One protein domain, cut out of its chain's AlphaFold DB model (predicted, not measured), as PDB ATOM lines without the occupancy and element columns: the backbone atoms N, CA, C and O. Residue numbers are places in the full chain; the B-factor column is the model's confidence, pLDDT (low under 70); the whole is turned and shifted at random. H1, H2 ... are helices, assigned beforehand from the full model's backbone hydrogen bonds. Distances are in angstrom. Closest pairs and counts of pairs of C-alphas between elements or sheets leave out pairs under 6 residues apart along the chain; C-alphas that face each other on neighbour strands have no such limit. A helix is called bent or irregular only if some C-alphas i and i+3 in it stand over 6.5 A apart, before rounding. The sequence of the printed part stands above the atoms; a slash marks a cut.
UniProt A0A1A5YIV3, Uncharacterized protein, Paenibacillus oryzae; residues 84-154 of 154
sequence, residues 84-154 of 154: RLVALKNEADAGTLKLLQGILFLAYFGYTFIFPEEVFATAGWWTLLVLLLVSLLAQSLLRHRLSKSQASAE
ATOM      1  N   ARG A  84     162.973  93.745 118.439       82.19
ATOM      2  CA  ARG A  84     162.592  94.165 117.081       82.19
ATOM      3  C   ARG A  84     163.017  93.131 116.047       82.19
ATOM      4  O   ARG A  84     162.256  92.810 115.137       82.19
ATOM      5  N   LEU A  85     164.232  92.604 116.193       80.31
ATOM      6  CA  LEU A  85     164.759  91.567 115.305       80.31
ATOM      7  C   LEU A  85     164.065  90.226 115.546       80.31
ATOM      8  O   LEU A  85     163.817  89.495 114.591       80.31
ATOM      9  N   VAL A  86     163.698  89.928 116.793       83.12
ATOM     10  CA  VAL A  86     162.901  88.750 117.149       83.12
ATOM     11  C   VAL A  86     161.502  88.837 116.543       83.12
ATOM     12  O   VAL A  86     161.046  87.855 115.969       83.12
ATOM     13  N   ALA A  87     160.840  89.996 116.600       83.94
ATOM     14  CA  ALA A  87     159.530  90.188 115.979       83.94
ATOM     15  C   ALA A  87     159.586  89.984 114.457       83.94
ATOM     16  O   ALA A  87     158.803  89.205 113.916       83.94
ATOM     17  N   LEU A  88     160.566  90.602 113.788       82.31
ATOM     18  CA  LEU A  88     160.770  90.450 112.344       82.31
ATOM     19  C   LEU A  88     161.076  88.996 111.957       82.31
ATOM     20  O   LEU A  88     160.538  88.469 110.985       82.31
ATOM     21  N   LYS A  89     161.929  88.326 112.738       82.38
ATOM     22  CA  LYS A  89     162.235  86.909 112.549       82.38
ATOM     23  C   LYS A  89     160.984  86.049 112.721       82.38
ATOM     24  O   LYS A  89     160.735  85.192 111.887       82.38
ATOM     25  N   ASN A  90     160.193  86.284 113.765       84.75
ATOM     26  CA  ASN A  90     158.971  85.524 114.027       84.75
ATOM     27  C   ASN A  90     157.944  85.691 112.901       84.75
ATOM     28  O   ASN A  90     157.250  84.735 112.562       84.75
ATOM     29  N   GLU A  91     157.849  86.879 112.304       82.88
ATOM     30  CA  GLU A  91     156.990  87.124 111.146       82.88
ATOM     31  C   GLU A  91     157.460  86.338 109.913       82.88
ATOM     32  O   GLU A  91     156.664  85.638 109.280       82.88
ATOM     33  N   ALA A  92     158.762  86.379 109.616       83.69
ATOM     34  CA  ALA A  92     159.355  85.608 108.524       83.69
ATOM     35  C   ALA A  92     159.216  84.088 108.739       83.69
ATOM     36  O   ALA A  92     158.848  83.355 107.816       83.69
ATOM     37  N   ASP A  93     159.447  83.611 109.964       83.56
ATOM     38  CA  ASP A  93     159.291  82.209 110.354       83.56
ATOM     39  C   ASP A  93     157.823  81.773 110.233       83.56
ATOM     40  O   ASP A  93     157.539  80.697 109.708       83.56
ATOM     41  N   ALA A  94     156.865  82.617 110.633       83.94
ATOM     42  CA  ALA A  94     155.438  82.339 110.477       83.94
ATOM     43  C   ALA A  94     155.013  82.266 109.000       83.94
ATOM     44  O   ALA A  94     154.213  81.403 108.630       83.94
ATOM     45  N   GLY A  95     155.551  83.143 108.146       84.19
ATOM     46  CA  GLY A  95     155.344  83.082 106.698       84.19
ATOM     47  C   GLY A  95     155.904  81.792 106.095       84.19
ATOM     48  O   GLY A  95     155.208  81.089 105.360       84.19
ATOM     49  N   THR A  96     157.124  81.430 106.488       85.75
ATOM     50  CA  THR A  96     157.791  80.196 106.053       85.75
ATOM     51  C   THR A  96     157.034  78.953 106.518       85.75
ATOM     52  O   THR A  96     156.856  78.015 105.746       85.75
ATOM     53  N   LEU A  97     156.526  78.949 107.754       83.94
ATOM     54  CA  LEU A  97     155.754  77.837 108.304       83.94
ATOM     55  C   LEU A  97     154.456  77.608 107.526       83.94
ATOM     56  O   LEU A  97     154.134  76.465 107.214       83.94
ATOM     57  N   LYS A  98     153.740  78.678 107.162       84.31
ATOM     58  CA  LYS A  98     152.537  78.579 106.320       84.31
ATOM     59  C   LYS A  98     152.851  78.025 104.936       84.31
ATOM     60  O   LYS A  98     152.122  77.169 104.442       84.31
ATOM     61  N   LEU A  99     153.939  78.490 104.322       87.94
ATOM     62  CA  LEU A  99     154.382  77.978 103.028       87.94
ATOM     63  C   LEU A  99     154.719  76.485 103.120       87.94
ATOM     64  O   LEU A  99     154.253  75.695 102.303       87.94
ATOM     65  N   LEU A 100     155.474  76.092 104.146       86.81
ATOM     66  CA  LEU A 100     155.853  74.703 104.381       86.81
ATOM     67  C   LEU A 100     154.628  73.815 104.633       86.81
ATOM     68  O   LEU A 100     154.553  72.721 104.085       86.81
ATOM     69  N   GLN A 101     153.645  74.293 105.403       84.69
ATOM     70  CA  GLN A 101     152.367  73.603 105.594       84.69
ATOM     71  C   GLN A 101     151.611  73.424 104.276       84.69
ATOM     72  O   GLN A 101     151.085  72.343 104.036       84.69
ATOM     73  N   GLY A 102     151.590  74.440 103.411       87.19
ATOM     74  CA  GLY A 102     150.984  74.344 102.083       87.19
ATOM     75  C   GLY A 102     151.675  73.309 101.195       87.19
ATOM     76  O   GLY A 102     151.006  72.491 100.571       87.19
ATOM     77  N   ILE A 103     153.011  73.287 101.191       90.06
ATOM     78  CA  ILE A 103     153.800  72.293 100.448       90.06
ATOM     79  C   ILE A 103     153.545  70.883 100.991       90.06
ATOM     80  O   ILE A 103     153.305  69.966 100.211       90.06
ATOM     81  N   LEU A 104     153.555  70.706 102.315       86.56
ATOM     82  CA  LEU A 104     153.260  69.427 102.964       86.56
ATOM     83  C   LEU A 104     151.841  68.950 102.654       86.56
ATOM     84  O   LEU A 104     151.645  67.772 102.376       86.56
ATOM     85  N   PHE A 105     150.865  69.859 102.655       87.06
ATOM     86  CA  PHE A 105     149.488  69.564 102.276       87.06
ATOM     87  C   PHE A 105     149.403  69.113 100.813       87.06
ATOM     88  O   PHE A 105     148.820  68.071 100.528       87.06
ATOM     89  N   LEU A 106     150.040  69.836  99.886       88.94
ATOM     90  CA  LEU A 106     150.085  69.442  98.475       88.94
ATOM     91  C   LEU A 106     150.763  68.084  98.279       88.94
ATOM     92  O   LEU A 106     150.251  67.257  97.534       88.94
ATOM     93  N   ALA A 107     151.889  67.841  98.950       87.25
ATOM     94  CA  ALA A 107     152.600  66.570  98.876       87.25
ATOM     95  C   ALA A 107     151.749  65.415  99.425       87.25
ATOM     96  O   ALA A 107     151.692  64.347  98.819       87.25
ATOM     97  N   TYR A 108     151.041  65.648 100.534       84.62
ATOM     98  CA  TYR A 108     150.122  64.687 101.135       84.62
ATOM     99  C   TYR A 108     148.984  64.316 100.174       84.62
ATOM    100  O   TYR A 108     148.750  63.138  99.904       84.62
ATOM    101  N   PHE A 109     148.297  65.306  99.597       86.19
ATOM    102  CA  PHE A 109     147.225  65.039  98.633       86.19
ATOM    103  C   PHE A 109     147.754  64.433  97.335       86.19
ATOM    104  O   PHE A 109     147.163  63.485  96.827       86.19
ATOM    105  N   GLY A 110     148.892  64.916  96.837       88.06
ATOM    106  CA  GLY A 110     149.553  64.367  95.657       88.06
ATOM    107  C   GLY A 110     149.844  62.877  95.814       88.06
ATOM    108  O   GLY A 110     149.451  62.090  94.962       88.06
ATOM    109  N   TYR A 111     150.443  62.467  96.934       85.25
ATOM    110  CA  TYR A 111     150.694  61.050  97.205       85.25
ATOM    111  C   TYR A 111     149.394  60.246  97.369       85.25
ATOM    112  O   TYR A 111     149.272  59.158  96.811       85.25
ATOM    113  N   THR A 112     148.392  60.812  98.051       86.50
ATOM    114  CA  THR A 112     147.071  60.181  98.236       86.50
ATOM    115  C   THR A 112     146.363  59.893  96.913       86.50
ATOM    116  O   THR A 112     145.738  58.847  96.770       86.50
ATOM    117  N   PHE A 113     146.467  60.795  95.936       85.88
ATOM    118  CA  PHE A 113     145.858  60.588  94.623       85.88
ATOM    119  C   PHE A 113     146.617  59.582  93.755       85.88
ATOM    120  O   PHE A 113     145.994  58.934  92.919       85.88
ATOM    121  N   ILE A 114     147.934  59.439  93.942       89.62
ATOM    122  CA  ILE A 114     148.741  58.475  93.182       89.62
ATOM    123  C   ILE A 114     148.539  57.049  93.723       89.62
ATOM    124  O   ILE A 114     148.387  56.124  92.929       89.62
ATOM    125  N   PHE A 115     148.500  56.868  95.048       88.19
ATOM    126  CA  PHE A 115     148.395  55.552  95.697       88.19
ATOM    127  C   PHE A 115     147.254  55.509  96.727       88.19
ATOM    128  O   PHE A 115     147.501  55.424  97.934       88.19
ATOM    129  N   PRO A 116     145.985  55.567  96.285       83.81
ATOM    130  CA  PRO A 116     144.853  55.646  97.201       83.81
ATOM    131  C   PRO A 116     144.742  54.402  98.094       83.81
ATOM    132  O   PRO A 116     144.556  54.534  99.300       83.81
ATOM    133  N   GLU A 117     144.902  53.198  97.544       84.00
ATOM    134  CA  GLU A 117     144.706  51.947  98.296       84.00
ATOM    135  C   GLU A 117     145.664  51.811  99.491       84.00
ATOM    136  O   GLU A 117     145.236  51.489 100.601       84.00
ATOM    137  N   GLU A 118     146.945  52.143  99.297       81.00
ATOM    138  CA  GLU A 118     147.967  52.107 100.353       81.00
ATOM    139  C   GLU A 118     147.683  53.133 101.458       81.00
ATOM    140  O   GLU A 118     147.873  52.875 102.653       81.00
ATOM    141  N   VAL A 119     147.179  54.300 101.060       80.62
ATOM    142  CA  VAL A 119     146.827  55.392 101.960       80.62
ATOM    143  C   VAL A 119     145.612  55.046 102.817       80.62
ATOM    144  O   VAL A 119     145.661  55.206 104.040       80.62
ATOM    145  N   PHE A 120     144.533  54.548 102.211       80.06
ATOM    146  CA  PHE A 120     143.314  54.201 102.942       80.06
ATOM    147  C   PHE A 120     143.535  53.023 103.904       80.06
ATOM    148  O   PHE A 120     142.905  52.986 104.961       80.06
ATOM    149  N   ALA A 121     144.470  52.118 103.596       77.69
ATOM    150  CA  ALA A 121     144.828  50.994 104.459       77.69
ATOM    151  C   ALA A 121     145.689  51.382 105.681       77.69
ATOM    152  O   ALA A 121     145.736  50.640 106.664       77.69
ATOM    153  N   THR A 122     146.367  52.536 105.657       79.69
ATOM    154  CA  THR A 122     147.398  52.871 106.654       79.69
ATOM    155  C   THR A 122     146.916  53.900 107.682       79.69
ATOM    156  O   THR A 122     146.748  55.083 107.387       79.69
ATOM    157  N   ALA A 123     146.807  53.500 108.955       75.00
ATOM    158  CA  ALA A 123     146.396  54.388 110.058       75.00
ATOM    159  C   ALA A 123     147.325  55.608 110.268       75.00
ATOM    160  O   ALA A 123     146.891  56.679 110.705       75.00
ATOM    161  N   GLY A 124     148.612  55.471 109.926       76.00
ATOM    162  CA  GLY A 124     149.591  56.558 110.012       76.00
ATOM    163  C   GLY A 124     149.248  57.750 109.114       76.00
ATOM    164  O   GLY A 124     149.441  58.897 109.514       76.00
ATOM    165  N   TRP A 125     148.664  57.497 107.941       80.88
ATOM    166  CA  TRP A 125     148.329  58.545 106.981       80.88
ATOM    167  C   TRP A 125     147.187  59.442 107.478       80.88
ATOM    168  O   TRP A 125     147.239  60.665 107.346       80.88
ATOM    169  N   TRP A 126     146.199  58.854 108.151       79.81
ATOM    170  CA  TRP A 126     145.120  59.583 108.823       79.81
ATOM    171  C   TRP A 126     145.607  60.361 110.040       79.81
ATOM    172  O   TRP A 126     145.172  61.485 110.280       79.81
ATOM    173  N   THR A 127     146.562  59.795 110.779       78.38
ATOM    174  CA  THR A 127     147.180  60.473 111.926       78.38
ATOM    175  C   THR A 127     147.905  61.746 111.477       78.38
ATOM    176  O   THR A 127     147.765  62.793 112.110       78.38
ATOM    177  N   LEU A 128     148.618  61.690 110.346       82.31
ATOM    178  CA  LEU A 128     149.258  62.857 109.732       82.31
ATOM    179  C   LEU A 128     148.245  63.922 109.297       82.31
ATOM    180  O   LEU A 128     148.476  65.104 109.543       82.31
ATOM    181  N   LEU A 129     147.107  63.524 108.716       84.31
ATOM    182  CA  LEU A 129     146.047  64.462 108.339       84.31
ATOM    183  C   LEU A 129     145.460  65.181 109.549       84.31
ATOM    184  O   LEU A 129     145.317  66.401 109.535       84.31
ATOM    185  N   VAL A 130     145.146  64.436 110.612       85.62
ATOM    186  CA  VAL A 130     144.615  65.015 111.850       85.62
ATOM    187  C   VAL A 130     145.623  65.994 112.450       85.62
ATOM    188  O   VAL A 130     145.246  67.110 112.799       85.62
ATOM    189  N   LEU A 131     146.907  65.632 112.510       83.88
ATOM    190  CA  LEU A 131     147.964  66.528 112.988       83.88
ATOM    191  C   LEU A 131     148.081  67.800 112.138       83.88
ATOM    192  O   LEU A 131     148.217  68.893 112.689       83.88
ATOM    193  N   LEU A 132     147.993  67.677 110.812       83.75
ATOM    194  CA  LEU A 132     148.017  68.810 109.889       83.75
ATOM    195  C   LEU A 132     146.825  69.750 110.126       83.75
ATOM    196  O   LEU A 132     147.009  70.960 110.251       83.75
ATOM    197  N   LEU A 133     145.616  69.200 110.270       84.50
ATOM    198  CA  LEU A 133     144.402  69.967 110.567       84.50
ATOM    199  C   LEU A 133     144.478  70.658 111.932       84.50
ATOM    200  O   LEU A 133     144.194  71.851 112.036       84.50
ATOM    201  N   VAL A 134     144.916  69.942 112.970       86.12
ATOM    202  CA  VAL A 134     145.130  70.511 114.307       86.12
ATOM    203  C   VAL A 134     146.165  71.632 114.253       86.12
ATOM    204  O   VAL A 134     145.961  72.668 114.879       86.12
ATOM    205  N   SER A 135     147.240  71.479 113.477       82.00
ATOM    206  CA  SER A 135     148.262  72.516 113.302       82.00
ATOM    207  C   SER A 135     147.684  73.803 112.698       82.00
ATOM    208  O   SER A 135     147.938  74.895 113.212       82.00
ATOM    209  N   LEU A 136     146.848  73.686 111.659       81.75
ATOM    210  CA  LEU A 136     146.177  74.826 111.024       81.75
ATOM    211  C   LEU A 136     145.165  75.501 111.967       81.75
ATOM    212  O   LEU A 136     145.133  76.729 112.082       81.75
ATOM    213  N   LEU A 137     144.368  74.706 112.689       83.31
ATOM    214  CA  LEU A 137     143.399  75.212 113.664       83.31
ATOM    215  C   LEU A 137     144.086  75.896 114.849       83.31
ATOM    216  O   LEU A 137     143.670  76.981 115.254       83.31
ATOM    217  N   ALA A 138     145.160  75.307 115.374       81.25
ATOM    218  CA  ALA A 138     145.940  75.878 116.465       81.25
ATOM    219  C   ALA A 138     146.521  77.241 116.071       81.25
ATOM    220  O   ALA A 138     146.409  78.192 116.841       81.25
ATOM    221  N   GLN A 139     147.067  77.373 114.856       77.50
ATOM    222  CA  GLN A 139     147.537  78.663 114.341       77.50
ATOM    223  C   GLN A 139     146.411  79.698 114.224       77.50
ATOM    224  O   GLN A 139     146.602  80.855 114.606       77.50
ATOM    225  N   SER A 140     145.239  79.297 113.719       77.31
ATOM    226  CA  SER A 140     144.071  80.178 113.600       77.31
ATOM    227  C   SER A 140     143.599  80.683 114.969       77.31
ATOM    228  O   SER A 140     143.428  81.888 115.174       77.31
ATOM    229  N   LEU A 141     143.487  79.779 115.947       81.75
ATOM    230  CA  LEU A 141     143.107  80.104 117.322       81.75
ATOM    231  C   LEU A 141     144.127  81.022 118.002       81.75
ATOM    232  O   LEU A 141     143.728  81.992 118.650       81.75
ATOM    233  N   LEU A 142     145.429  80.758 117.839       80.62
ATOM    234  CA  LEU A 142     146.482  81.610 118.398       80.62
ATOM    235  C   LEU A 142     146.398  83.029 117.828       80.62
ATOM    236  O   LEU A 142     146.454  84.006 118.575       80.62
ATOM    237  N   ARG A 143     146.204  83.147 116.508       76.12
ATOM    238  CA  ARG A 143     146.070  84.436 115.822       76.12
ATOM    239  C   ARG A 143     144.843  85.206 116.304       76.12
ATOM    240  O   ARG A 143     144.931  86.408 116.539       76.12
ATOM    241  N   HIS A 144     143.718  84.520 116.492       76.50
ATOM    242  CA  HIS A 144     142.497  85.137 117.000       76.50
ATOM    243  C   HIS A 144     142.650  85.624 118.451       76.50
ATOM    244  O   HIS A 144     142.252  86.741 118.775       76.50
ATOM    245  N   ARG A 145     143.289  84.827 119.321       79.50
ATOM    246  CA  ARG A 145     143.592  85.212 120.712       79.50
ATOM    247  C   ARG A 145     144.507  86.437 120.783       79.50
ATOM    248  O   ARG A 145     144.230  87.338 121.568       79.50
ATOM    249  N   LEU A 146     145.552  86.486 119.955       76.31
ATOM    250  CA  LEU A 146     146.475  87.624 119.880       76.31
ATOM    251  C   LEU A 146     145.772  88.900 119.400       76.31
ATOM    252  O   LEU A 146     145.922  89.945 120.022       76.31
ATOM    253  N   SER A 147     144.942  88.799 118.357       69.94
ATOM    254  CA  SER A 147     144.152  89.928 117.848       69.94
ATOM    255  C   SER A 147     143.170  90.467 118.894       69.94
ATOM    256  O   SER A 147     143.081  91.677 119.086       69.94
ATOM    257  N   LYS A 148     142.479  89.583 119.622       68.25
ATOM    258  CA  LYS A 148     141.559  89.987 120.692       68.25
ATOM    259  C   LYS A 148     142.287  90.622 121.883       68.25
ATOM    260  O   LYS A 148     141.758  91.551 122.475       68.25
ATOM    261  N   SER A 149     143.486  90.138 122.218       67.94
ATOM    262  CA  SER A 149     144.311  90.692 123.301       67.94
ATOM    263  C   SER A 149     144.857  92.086 122.987       67.94
ATOM    264  O   SER A 149     145.017  92.880 123.909       67.94
ATOM    265  N   GLN A 150     145.154  92.384 121.717       57.28
ATOM    266  CA  GLN A 150     145.568  93.724 121.289       57.28
ATOM    267  C   GLN A 150     144.397  94.713 121.327       57.28
ATOM    268  O   GLN A 150     144.565  95.819 121.817       57.28
ATOM    269  N   ALA A 151     143.196  94.280 120.931       57.62
ATOM    270  CA  ALA A 151     141.986  95.106 120.970       57.62
ATOM    271  C   ALA A 151     141.461  95.425 122.389       57.62
ATOM    272  O   ALA A 151     140.574  96.253 122.536       57.62
ATOM    273  N   SER A 152     141.954  94.741 123.427       55.19
ATOM    274  CA  SER A 152     141.622  95.007 124.837       55.19
ATOM    275  C   SER A 152     142.704  95.788 125.594       55.19
ATOM    276  O   SER A 152     142.552  96.016 126.792       55.19
ATOM    277  N   ALA A 153     143.824  96.094 124.934       52.28
ATOM    278  CA  ALA A 153     144.950  96.848 125.491       52.28
ATOM    279  C   ALA A 153     145.044  98.286 124.936       52.28
ATOM    280  O   ALA A 153     145.891  99.049 125.401       52.28
ATOM    281  N   GLU A 154     144.190  98.625 123.964       44.62
ATOM    282  CA  GLU A 154     143.833  99.994 123.555       44.62
ATOM    283  C   GLU A 154     142.606 100.472 124.343       44.62
ATOM    284  O   GLU A 154     142.572 101.673 124.691       44.62
TER     285      GLU A 154
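Overview. This is residues 84 to 154 of the 154 residues of an uncharacterized protein of Paenibacillus oryzae (UniProt A0A1A5YIV3). Two long helices, H1 and H3, run side by side in opposite ways with only a loose fit between them, and the short helix H2 sits crosswise at the turn that joins them. At the other end of the pair, residues 84 to 93 of H1 and residues 140 to 154, most of them in H3, stand free, spread apart from each other. The printed part has 71 residues with three named helices in the order H1, H2, H3 and no named strand, and its class is all helix. The C-alphas span 54 by 23 by 15 A, the outline of a rod. The whole is only just loose, close to extended, with a radius of gyration of the C-alphas of 16.6 A.

Arrangement. H1, residues 84 to 114, is the longest helix by residues, and it touches no other helix. H3, residues 123 to 150, is close to H1 but not clearly touching it, with 2 pairs of C-alphas within 8 A. Their closest C-alphas are those of Gln 101 and Leu 132, 7.8 A apart. The two run opposite ways at a shallow tilt of 30 degrees, and their centres are 12.7 A apart. H2, residues 116 to 121, is close to H1 but not clearly touching it, the closest C-alphas being those of Thr 112 and Val 119, 6.1 A apart. The lines of H1 and H2 are about perpendicular, at 80 degrees. H2 is also close to H3 but not clearly touching it, the closest C-alphas being those of Val 119 and Trp 125, 6.1 A apart. The lines of H2 and H3 are about perpendicular, at 89 degrees. In H1, H2 and H3 every pair of O i and N i+4 is within hydrogen-bond range.

Along the chain. H1 begins at C-alpha 84, at (162.592, 94.165, 117.081), and ends at C-alpha 114, at (148.741, 58.475, 93.182), 45.1 A from first to last C-alpha. H2, from Pro 116 to Ala 121, measures 8.6 A. H3, from Ala 123 to Gln 150, measures 40.9 A and ends at C-alpha 150, at (145.568, 93.724, 121.289). No helix is bent or irregular.

Size, cuts and confidence. The two C-alphas farthest apart are those of Glu 117 and Glu 154, at 54.3 A, while those of Arg 84 and Glu 154 are 20.7 A apart. Residues 113 to 118, of which 116 to 118 belong to H2, stand free too. Without the stretches that stand free, the body has 40 residues and spans 34 by 20 by 10 A. The printed part has no cut and ends at residue 154, the chain's last. The links from H1 to H2 and from H2 to H3 are tight, with 1 residue each. The mean pLDDT of the printed part is 80.4, and residues 147 to 154 are under 70.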